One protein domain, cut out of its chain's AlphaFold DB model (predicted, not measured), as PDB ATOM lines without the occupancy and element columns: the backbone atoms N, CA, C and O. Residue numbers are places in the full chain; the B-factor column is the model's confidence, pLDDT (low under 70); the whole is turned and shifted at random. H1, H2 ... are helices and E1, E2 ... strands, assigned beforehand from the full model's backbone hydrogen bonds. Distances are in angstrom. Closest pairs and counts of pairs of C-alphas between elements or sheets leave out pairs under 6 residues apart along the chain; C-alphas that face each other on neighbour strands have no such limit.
ATOM      1  N   VAL A   2     556.899 583.450 482.049       69.62
ATOM      2  CA  VAL A   2     556.068 584.609 481.649       69.62
ATOM      3  C   VAL A   2     556.850 585.857 481.210       69.62
ATOM      4  O   VAL A   2     556.379 586.532 480.311       69.62
ATOM      5  N   SER A   3     558.034 586.173 481.750       66.94
ATOM      6  CA  SER A   3     558.779 587.374 481.319       66.94
ATOM      7  C   SER A   3     560.292 587.258 481.525       66.94
ATOM      8  O   SER A   3     560.756 586.427 482.305       66.94
ATOM      9  N   ARG A   4     561.065 588.093 480.807       59.88
ATOM     10  CA  ARG A   4     562.533 588.227 480.924       59.88
ATOM     11  C   ARG A   4     562.970 589.065 482.138       59.88
ATOM     12  O   ARG A   4     564.087 588.885 482.611       59.88
ATOM     13  N   LYS A   5     562.124 589.982 482.626       62.78
ATOM     14  CA  LYS A   5     562.373 590.791 483.836       62.78
ATOM     15  C   LYS A   5     561.670 590.169 485.045       62.78
ATOM     16  O   LYS A   5     560.697 589.437 484.880       62.78
ATOM     17  N   LYS A   6     562.157 590.462 486.258       56.47
ATOM     18  CA  LYS A   6     561.507 590.032 487.504       56.47
ATOM     19  C   LYS A   6     560.105 590.643 487.552       56.47
ATOM     20  O   LYS A   6     559.965 591.858 487.628       56.47
ATOM     21  N   VAL A   7     559.091 589.794 487.458       65.19
ATOM     22  CA  VAL A   7     557.689 590.187 487.590       65.19
ATOM     23  C   VAL A   7     557.333 590.069 489.064       65.19
ATOM     24  O   VAL A   7     557.456 588.985 489.630       65.19
ATOM     25  N   GLU A   8     556.938 591.175 489.696       66.12
ATOM     26  CA  GLU A   8     556.562 591.177 491.118       66.12
ATOM     27  C   GLU A   8     555.280 590.381 491.377       66.12
ATOM     28  O   GLU A   8     555.150 589.739 492.414       66.12
ATOM     29  N   SER A   9     554.342 590.365 490.430       69.00
ATOM     30  CA  SER A   9     553.128 589.549 490.503       69.00
ATOM     31  C   SER A   9     552.589 589.280 489.104       69.00
ATOM     32  O   SER A   9     552.479 590.186 488.290       69.00
ATOM     33  N   VAL A  10     552.267 588.023 488.808       72.44
ATOM     34  CA  VAL A  10     551.671 587.633 487.517       72.44
ATOM     35  C   VAL A  10     550.223 588.120 487.399       72.44
ATOM     36  O   VAL A  10     549.781 588.448 486.303       72.44
ATOM     37  N   ASP A  11     549.542 588.243 488.540       72.62
ATOM     38  CA  ASP A  11     548.160 588.721 488.684       72.62
ATOM     39  C   ASP A  11     547.949 590.173 488.228       72.62
ATOM     40  O   ASP A  11     546.853 590.554 487.825       72.62
ATOM     41  N   SER A  12     548.994 591.007 488.276       73.06
ATOM     42  CA  SER A  12     548.898 592.394 487.809       73.06
ATOM     43  C   SER A  12     548.987 592.516 486.289       73.06
ATOM     44  O   SER A  12     548.600 593.547 485.742       73.06
ATOM     45  N   ILE A  13     549.489 591.479 485.611       74.25
ATOM     46  CA  ILE A  13     549.719 591.475 484.162       74.25
ATOM     47  C   ILE A  13     548.648 590.653 483.442       74.25
ATOM     48  O   ILE A  13     548.227 591.025 482.351       74.25
ATOM     49  N   TYR A  14     548.189 589.560 484.053       78.62
ATOM     50  CA  TYR A  14     547.205 588.657 483.468       78.62
ATOM     51  C   TYR A  14     546.120 588.330 484.481       78.62
ATOM     52  O   TYR A  14     546.421 587.954 485.615       78.62
ATOM     53  N   LYS A  15     544.859 588.419 484.059       83.19
ATOM     54  CA  LYS A  15     543.716 588.004 484.867       83.19
ATOM     55  C   LYS A  15     543.227 586.626 484.451       83.19
ATOM     56  O   LYS A  15     543.368 586.185 483.309       83.19
ATOM     57  N   VAL A  16     542.606 585.933 485.401       83.75
ATOM     58  CA  VAL A  16     541.923 584.669 485.121       83.75
ATOM     59  C   VAL A  16     540.777 584.937 484.144       83.75
ATOM     60  O   VAL A  16     539.889 585.736 484.430       83.75
ATOM     61  N   GLY A  17     540.805 584.261 482.995       87.81
ATOM     62  CA  GLY A  17     539.841 584.445 481.904       87.81
ATOM     63  C   GLY A  17     540.411 585.158 480.677       87.81
ATOM     64  O   GLY A  17     539.789 585.108 479.615       87.81
ATOM     65  N   ASP A  18     541.604 585.749 480.779       86.06
ATOM     66  CA  ASP A  18     542.252 586.395 479.641       86.06
ATOM     67  C   ASP A  18     542.745 585.365 478.617       86.06
ATOM     68  O   ASP A  18     543.302 584.313 478.948       86.06
ATOM     69  N   LYS A  19     542.557 585.685 477.334       86.88
ATOM     70  CA  LYS A  19     543.117 584.896 476.235       86.88
ATOM     71  C   LYS A  19     544.571 585.300 476.030       86.88
ATOM     72  O   LYS A  19     544.849 586.445 475.686       86.88
ATOM     73  N   VAL A  20     545.483 584.347 476.197       87.31
ATOM     74  CA  VAL A  20     546.923 584.551 475.999       87.31
ATOM     75  C   VAL A  20     547.465 583.596 474.942       87.31
ATOM     76  O   VAL A  20     547.038 582.445 474.851       87.31
ATOM     77  N   ASN A  21     548.434 584.070 474.164       87.38
ATOM     78  CA  ASN A  21     549.185 583.236 473.235       87.38
ATOM     79  C   ASN A  21     550.469 582.751 473.917       87.38
ATOM     80  O   ASN A  21     551.194 583.531 474.536       87.38
ATOM     81  N   ALA A  22     550.747 581.455 473.821       89.25
ATOM     82  CA  ALA A  22     551.917 580.838 474.429       89.25
ATOM     83  C   ALA A  22     552.440 579.699 473.553       89.25
ATOM     84  O   ALA A  22     551.693 579.079 472.799       89.25
ATOM     85  N   VAL A  23     553.727 579.397 473.695       88.75
ATOM     86  CA  VAL A  23     554.373 578.259 473.034       88.75
ATOM     87  C   VAL A  23     554.400 577.064 473.984       88.75
ATOM     88  O   VAL A  23     554.635 577.223 475.186       88.75
ATOM     89  N   VAL A  24     554.177 575.863 473.444       90.50
ATOM     90  CA  VAL A  24     554.313 574.601 474.180       90.50
ATOM     91  C   VAL A  24     555.795 574.264 474.321       90.50
ATOM     92  O   VAL A  24     556.485 574.048 473.331       90.50
ATOM     93  N   LEU A  25     556.280 574.218 475.560       89.44
ATOM     94  CA  LEU A  25     557.653 573.823 475.886       89.44
ATOM     95  C   LEU A  25     557.785 572.319 476.129       89.44
ATOM     96  O   LEU A  25     558.863 571.758 475.971       89.44
ATOM     97  N   GLY A  26     556.703 571.670 476.551       89.44
ATOM     98  CA  GLY A  26     556.718 570.247 476.851       89.44
ATOM     99  C   GLY A  26     555.335 569.707 477.164       89.44
ATOM    100  O   GLY A  26     554.443 570.443 477.598       89.44
ATOM    101  N   VAL A  27     555.185 568.407 476.943       91.81
ATOM    102  CA  VAL A  27     553.949 567.657 477.157       91.81
ATOM    103  C   VAL A  27     554.263 566.503 478.099       91.81
ATOM    104  O   VAL A  27     555.082 565.648 477.775       91.81
ATOM    105  N   ASP A  28     553.617 566.488 479.259       93.31
ATOM    106  CA  ASP A  28     553.615 565.354 480.184       93.31
ATOM    107  C   ASP A  28     552.281 564.622 479.998       93.31
ATOM    108  O   ASP A  28     551.228 565.077 480.459       93.31
ATOM    109  N   VAL A  29     552.316 563.529 479.232       93.06
ATOM    110  CA  VAL A  29     551.121 562.767 478.841       93.06
ATOM    111  C   VAL A  29     550.555 561.989 480.028       93.06
ATOM    112  O   VAL A  29     549.337 561.940 480.198       93.06
ATOM    113  N   ASP A  30     551.425 561.460 480.891       93.88
ATOM    114  CA  ASP A  30     551.039 560.649 482.047       93.88
ATOM    115  C   ASP A  30     550.245 561.471 483.064       93.88
ATOM    116  O   ASP A  30     549.203 561.042 483.563       93.88
ATOM    117  N   LYS A  31     550.695 562.701 483.330       93.88
ATOM    118  CA  LYS A  31     549.997 563.635 484.226       93.88
ATOM    119  C   LYS A  31     548.975 564.506 483.503       93.88
ATOM    120  O   LYS A  31     548.290 565.286 484.164       93.88
ATOM    121  N   LYS A  32     548.873 564.400 482.173       91.81
ATOM    122  CA  LYS A  32     548.042 565.250 481.304       91.81
ATOM    123  C   LYS A  32     548.300 566.745 481.530       91.81
ATOM    124  O   LYS A  32     547.370 567.546 481.616       91.81
ATOM    125  N   ARG A  33     549.572 567.124 481.667       91.38
ATOM    126  CA  ARG A  33     550.003 568.509 481.918       91.38
ATOM    127  C   ARG A  33     550.783 569.050 480.730       91.38
ATOM    128  O   ARG A  33     551.620 568.368 480.150       91.38
ATOM    129  N   LEU A  34     550.534 570.316 480.409       90.31
ATOM    130  CA  LEU A  34     551.260 571.054 479.381       90.31
ATOM    131  C   LEU A  34     552.110 572.137 480.038       90.31
ATOM    132  O   LEU A  34     551.625 572.901 480.875       90.31
ATOM    133  N   SER A  35     553.370 572.216 479.633       90.44
ATOM    134  CA  SER A  35     554.270 573.303 480.006       90.44
ATOM    135  C   SER A  35     554.220 574.373 478.923       90.44
ATOM    136  O   SER A  35     554.592 574.115 477.780       90.44
ATOM    137  N   LEU A  36     553.767 575.577 479.278       90.00
ATOM    138  CA  LEU A  36     553.563 576.692 478.348       90.00
ATOM    139  C   LEU A  36     554.478 577.882 478.686       90.00
ATOM    140  O   LEU A  36     554.817 578.137 479.852       90.00
ATOM    141  N   SER A  37     554.867 578.654 477.671       87.25
ATOM    142  CA  SER A  37     555.605 579.906 477.856       87.25
ATOM    143  C   SER A  37     555.141 581.016 476.924       87.25
ATOM    144  O   SER A  37     555.211 580.894 475.704       87.25
ATOM    145  N   ILE A  38     554.737 582.129 477.536       87.44
ATOM    146  CA  ILE A  38     554.385 583.381 476.854       87.44
ATOM    147  C   ILE A  38     555.664 584.103 476.410       87.44
ATOM    148  O   ILE A  38     555.756 584.571 475.283       87.44
ATOM    149  N   LYS A  39     556.721 584.064 477.235       85.19
ATOM    150  CA  LYS A  39     558.037 584.627 476.886       85.19
ATOM    151  C   LYS A  39     558.570 584.086 475.557       85.19
ATOM    152  O   LYS A  39     559.077 584.837 474.736       85.19
ATOM    153  N   HIS A  40     558.494 582.772 475.353       83.75
ATOM    154  CA  HIS A  40     558.976 582.168 474.109       83.75
ATOM    155  C   HIS A  40     558.123 582.570 472.907       83.75
ATOM    156  O   HIS A  40     558.676 582.751 471.827       83.75
ATOM    157  N   TYR A  41     556.817 582.767 473.103       86.69
ATOM    158  CA  TYR A  41     555.932 583.270 472.060       86.69
ATOM    159  C   TYR A  41     556.351 584.668 471.583       86.69
ATOM    160  O   TYR A  41     556.532 584.858 470.386       86.69
ATOM    161  N   GLU A  42     556.606 585.606 472.502       84.88
ATOM    162  CA  GLU A  42     557.062 586.965 472.155       84.88
ATOM    163  C   GLU A  42     558.366 586.947 471.344       84.88
ATOM    164  O   GLU A  42     558.470 587.599 470.310       84.88
ATOM    165  N   ILE A  43     559.343 586.138 471.769       84.25
ATOM    166  CA  ILE A  43     560.646 586.013 471.093       84.25
ATOM    167  C   ILE A  43     560.489 585.449 469.680       84.25
ATOM    168  O   ILE A  43     561.181 585.869 468.752       84.25
ATOM    169  N   MET A  44     559.623 584.450 469.526       82.31
ATOM    170  CA  MET A  44     559.376 583.826 468.232       82.31
ATOM    171  C   MET A  44     558.641 584.785 467.296       82.31
ATOM    172  O   MET A  44     559.078 584.920 466.156       82.31
ATOM    173  N   SER A  45     557.619 585.501 467.780       83.06
ATOM    174  CA  SER A  45     556.902 586.519 466.996       83.06
ATOM    175  C   SER A  45     557.847 587.618 466.518       83.06
ATOM    176  O   SER A  45     557.922 587.892 465.324       83.06
ATOM    177  N   GLU A  46     558.664 588.171 467.421       79.19
ATOM    178  CA  GLU A  46     559.650 589.208 467.093       79.19
ATOM    179  C   GLU A  46     560.640 588.716 466.022       79.19
ATOM    180  O   GLU A  46     560.908 589.397 465.030       79.19
ATOM    181  N   LYS A  47     561.146 587.484 466.162       78.44
ATOM    182  CA  LYS A  47     562.054 586.882 465.178       78.44
ATOM    183  C   LYS A  47     561.385 586.663 463.817       78.44
ATOM    184  O   LYS A  47     562.035 586.842 462.783       78.44
ATOM    185  N   GLU A  48     560.125 586.242 463.796       79.25
ATOM    186  CA  GLU A  48     559.363 586.045 462.559       79.25
ATOM    187  C   GLU A  48     559.081 587.367 461.842       79.25
ATOM    188  O   GLU A  48     559.238 587.450 460.620       79.25
ATOM    189  N   GLU A  49     558.746 588.417 462.587       76.06
ATOM    190  CA  GLU A  49     558.543 589.768 462.063       76.06
ATOM    191  C   GLU A  49     559.830 590.328 461.443       76.06
ATOM    192  O   GLU A  49     559.817 590.771 460.290       76.06
ATOM    193  N   ILE A  50     560.967 590.201 462.136       76.00
ATOM    194  CA  ILE A  50     562.283 590.610 461.617       76.00
ATOM    195  C   ILE A  50     562.618 589.859 460.322       76.00
ATOM    196  O   ILE A  50     563.085 590.458 459.351       76.00
ATOM    197  N   LYS A  51     562.352 588.549 460.266       76.94
ATOM    198  CA  LYS A  51     562.596 587.739 459.064       76.94
ATOM    199  C   LYS A  51     561.733 588.194 457.885       76.94
ATOM    200  O   LYS A  51     562.205 588.196 456.748       76.94
ATOM    201  N   LYS A  52     560.481 588.585 458.133       74.62
ATOM    202  CA  LYS A  52     559.571 589.083 457.093       74.62
ATOM    203  C   LYS A  52     560.023 590.444 456.550       74.62
ATOM    204  O   LYS A  52     559.961 590.651 455.339       74.62
ATOM    205  N   ILE A  53     560.544 591.322 457.410       70.19
ATOM    206  CA  ILE A  53     561.158 592.599 457.004       70.19
ATOM    207  C   ILE A  53     562.417 592.352 456.164       70.19
ATOM    208  O   ILE A  53     562.557 592.939 455.091       70.19
ATOM    209  N   LEU A  54     563.296 591.443 456.596       67.69
ATOM    210  CA  LEU A  54     564.514 591.092 455.859       67.69
ATOM    211  C   LEU A  54     564.195 590.538 454.460       67.69
ATOM    212  O   LEU A  54     564.789 590.968 453.479       67.69
ATOM    213  N   ASN A  55     563.213 589.638 454.359       67.75
ATOM    214  CA  ASN A  55     562.803 589.054 453.078       67.75
ATOM    215  C   ASN A  55     562.031 590.031 452.173       67.75
ATOM    216  O   ASN A  55     562.027 589.849 450.962       67.75
ATOM    217  N   THR A  56     561.381 591.054 452.738       58.38
ATOM    218  CA  THR A  56     560.704 592.126 451.977       58.38
ATOM    219  C   THR A  56     561.688 593.197 451.492       58.38
ATOM    220  O   THR A  56     561.397 593.925 450.546       58.38
ATOM    221  N   SER A  57     562.879 593.283 452.092       52.75
ATOM    222  CA  SER A  57     563.895 594.288 451.764       52.75
ATOM    223  C   SER A  57     564.759 593.877 450.565       52.75
ATOM    224  O   SER A  57     565.983 593.938 450.610       52.75
ATOM    225  N   THR A  58     564.134 593.505 449.449       50.97
ATOM    226  CA  THR A  58     564.772 593.529 448.123       50.97
ATOM    227  C   THR A  58     564.703 594.947 447.541       50.97
ATOM    228  O   THR A  58     564.103 595.149 446.490       50.97
ATOM    229  N   SER A  59     565.236 595.946 448.257       56.00
ATOM    230  CA  SER A  59     565.603 597.279 447.733       56.00
ATOM    231  C   SER A  59     566.120 598.176 448.860       56.00
ATOM    232  O   SER A  59     565.346 598.746 449.620       56.00
ATOM    233  N   GLY A  60     567.445 598.320 448.932       58.78
ATOM    234  CA  GLY A  60     568.096 599.460 449.581       58.78
ATOM    235  C   GLY A  60     568.203 599.422 451.105       58.78
ATOM    236  O   GLY A  60     567.815 600.382 451.764       58.78
ATOM    237  N   THR A  61     568.788 598.376 451.692       59.38
ATOM    238  CA  THR A  61     569.333 598.512 453.049       59.38
ATOM    239  C   THR A  61     570.674 599.235 452.954       59.38
ATOM    240  O   THR A  61     571.691 598.588 452.720       59.38
ATOM    241  N   VAL A  62     570.701 600.557 453.140       63.75
ATOM    242  CA  VAL A  62     571.950 601.213 453.549       63.75
ATOM    243  C   VAL A  62     572.296 600.651 454.918       63.75
ATOM    244  O   VAL A  62     571.653 600.950 455.926       63.75
ATOM    245  N   THR A  63     573.248 599.726 454.947       77.00
ATOM    246  CA  THR A  63     573.682 599.146 456.216       77.00
ATOM    247  C   THR A  63     574.342 600.244 457.044       77.00
ATOM    248  O   THR A  63     574.953 601.166 456.504       77.00
ATOM    249  N   LEU A  64     574.239 600.175 458.373       72.38
ATOM    250  CA  LEU A  64     574.896 601.150 459.256       72.38
ATOM    251  C   LEU A  64     576.397 601.295 458.926       72.38
ATOM    252  O   LEU A  64     576.960 602.382 459.032       72.38
ATOM    253  N   GLY A  65     577.022 600.202 458.470       78.81
ATOM    254  CA  GLY A  65     578.404 600.179 457.992       78.81
ATOM    255  C   GLY A  65     578.633 600.953 456.692       78.81
ATOM    256  O   GLY A  65     579.699 601.526 456.518       78.81
ATOM    257  N   GLU A  66     577.640 601.043 455.812       75.69
ATOM    258  CA  GLU A  66     577.696 601.793 454.554       75.69
ATOM    259  C   GLU A  66     577.550 603.302 454.788       75.69
ATOM    260  O   GLU A  66     578.242 604.099 454.158       75.69
ATOM    261  N   LEU A  67     576.731 603.709 455.765       75.31
ATOM    262  CA  LEU A  67     576.669 605.101 456.231       75.31
ATOM    263  C   LEU A  67     577.948 605.522 456.968       75.31
ATOM    264  O   LEU A  67     578.415 606.646 456.788       75.31
ATOM    265  N   LEU A  68     578.535 604.626 457.767       74.81
ATOM    266  CA  LEU A  68     579.799 604.885 458.459       74.81
ATOM    267  C   LEU A  68     580.971 604.962 457.472       74.81
ATOM    268  O   LEU A  68     581.792 605.871 457.563       74.81
ATOM    269  N   LYS A  69     581.014 604.057 456.490       73.56
ATOM    270  CA  LYS A  69     582.038 604.042 455.446       73.56
ATOM    271  C   LYS A  69     581.966 605.275 454.547       73.56
ATOM    272  O   LYS A  69     582.980 605.926 454.359       73.56
ATOM    273  N   ASN A  70     580.768 605.700 454.140       77.62
ATOM    274  CA  ASN A  70     580.587 606.964 453.414       77.62
ATOM    275  C   ASN A  70     581.058 608.207 454.193       77.62
ATOM    276  O   ASN A  70     581.304 609.245 453.579       77.62
ATOM    277  N   LYS A  71     581.132 608.139 455.530       75.00
ATOM    278  CA  LYS A  71     581.650 609.230 456.364       75.00
ATOM    279  C   LYS A  71     583.169 609.159 456.546       75.00
ATOM    280  O   LYS A  71     583.787 610.210 456.608       75.00
ATOM    281  N   LEU A  72     583.742 607.954 456.579       75.38
ATOM    282  CA  LEU A  72     585.191 607.720 456.626       75.38
ATOM    283  C   LEU A  72     585.878 607.952 455.270       75.38
ATOM    284  O   LEU A  72     587.002 608.419 455.245       75.38
ATOM    285  N   ASP A  73     585.200 607.669 454.155       73.12
ATOM    286  CA  ASP A  73     585.725 607.880 452.795       73.12
ATOM    287  C   ASP A  73     585.668 609.364 452.355       73.12
ATOM    288  O   ASP A  73     586.156 609.714 451.281       73.12
ATOM    289  N   LYS A  74     585.025 610.237 453.149       65.62
ATOM    290  CA  LYS A  74     584.886 611.685 452.893       65.62
ATOM    291  C   LYS A  74     585.841 612.565 453.713       65.62
ATOM    292  O   LYS A  74     585.728 613.787 453.610       65.62
ATOM    293  N   GLU A  75     586.747 611.970 454.484       47.34
ATOM    294  CA  GLU A  75     587.896 612.654 455.102       47.34
ATOM    295  C   GLU A  75     589.203 612.303 454.386       47.34
ATOM    296  O   GLU A  75     589.381 611.121 454.013       47.34
TER     297      GLU A  75
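AT A GLANCE: This is residues 2 to 75 of the 75 residues of the protein "S1 RNA-binding domain-containing protein" of Spirochaetes bacterium (UniProt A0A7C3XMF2). A small, loosely built head, made of the two-stranded hairpin E1 and E2 and a long winding stretch with no named element, residues 2 to 22, sends out a long helical arm. The arm is H1, which begins right after E2 and leaves the head from residue 45 on, and beyond it a short link and the small helix H2 stick out to the far end. The tip of the hairpin, residues 28 to 33, sticks out too. The printed part has 74 residues, with two named strands and two named helices in the order E1 E2 H1 H2; the sheet, E1 - E2, is antiparallel and the class is mixed, helices and strands. The whole is extended, with a radius of gyration of the C-alphas of 20.9 A and spans of 66 by 29 by 20 A, the length being made by the arm.

HOW THE PARTS SIT: E1, residues 23 to 28, and E2, residues 33 to 37, form an antiparallel hairpin with 158 degrees between their directions. The C-alphas of Val 24 and Leu 36 face each other at 4.7 A. N 25 and O 35 are within hydrogen-bond range at 2.8 A, and so are N 33 and O 28 at 2.9 A. H1, residues 38 to 56, follows E2 by a tight link with no residue between them. E1 and H1 have 3 pairs of C-alphas within 8 A, the closest being those of Val 23 and Tyr 41, 5.3 A apart. H2, residues 64 to 72, is apart from E1, E2 and H1. In H1 and H2 every O i to N i+4 pair is within hydrogen-bond range.

IN THESE COORDINATES: E1 begins at C-alpha 23, at (554.373, 578.259, 473.034), and measures 14.8 A from first to last C-alpha. E2 measures 13.3 A. H1, the longest helix with 19 residues, runs 27.1 A from C-alpha 38 at (554.385, 583.381, 476.854) to C-alpha 56 at (560.704, 592.126, 451.977). H2 measures 12.5 A and ends at C-alpha 72, at (585.191, 607.720, 456.626).

THE WHOLE: The two C-alphas farthest apart are those of Asp 30 and Glu 75, 69.2 A. Residues 45 to 75, of which 45 to 56 belong to H1 and 64 to 72 to H2, stand free. Without these and residues 28 to 33, the body of 37 residues spans 26 by 23 by 15 A. The printed part has no cut. The link from E1 to E2 is tight, that from H1 to H2 is short with 7 residues, and no link is long. The mean pLDDT of the printed part is 77.2; residues 2 to 9, 54 to 62 and 74 to 75 are under 70.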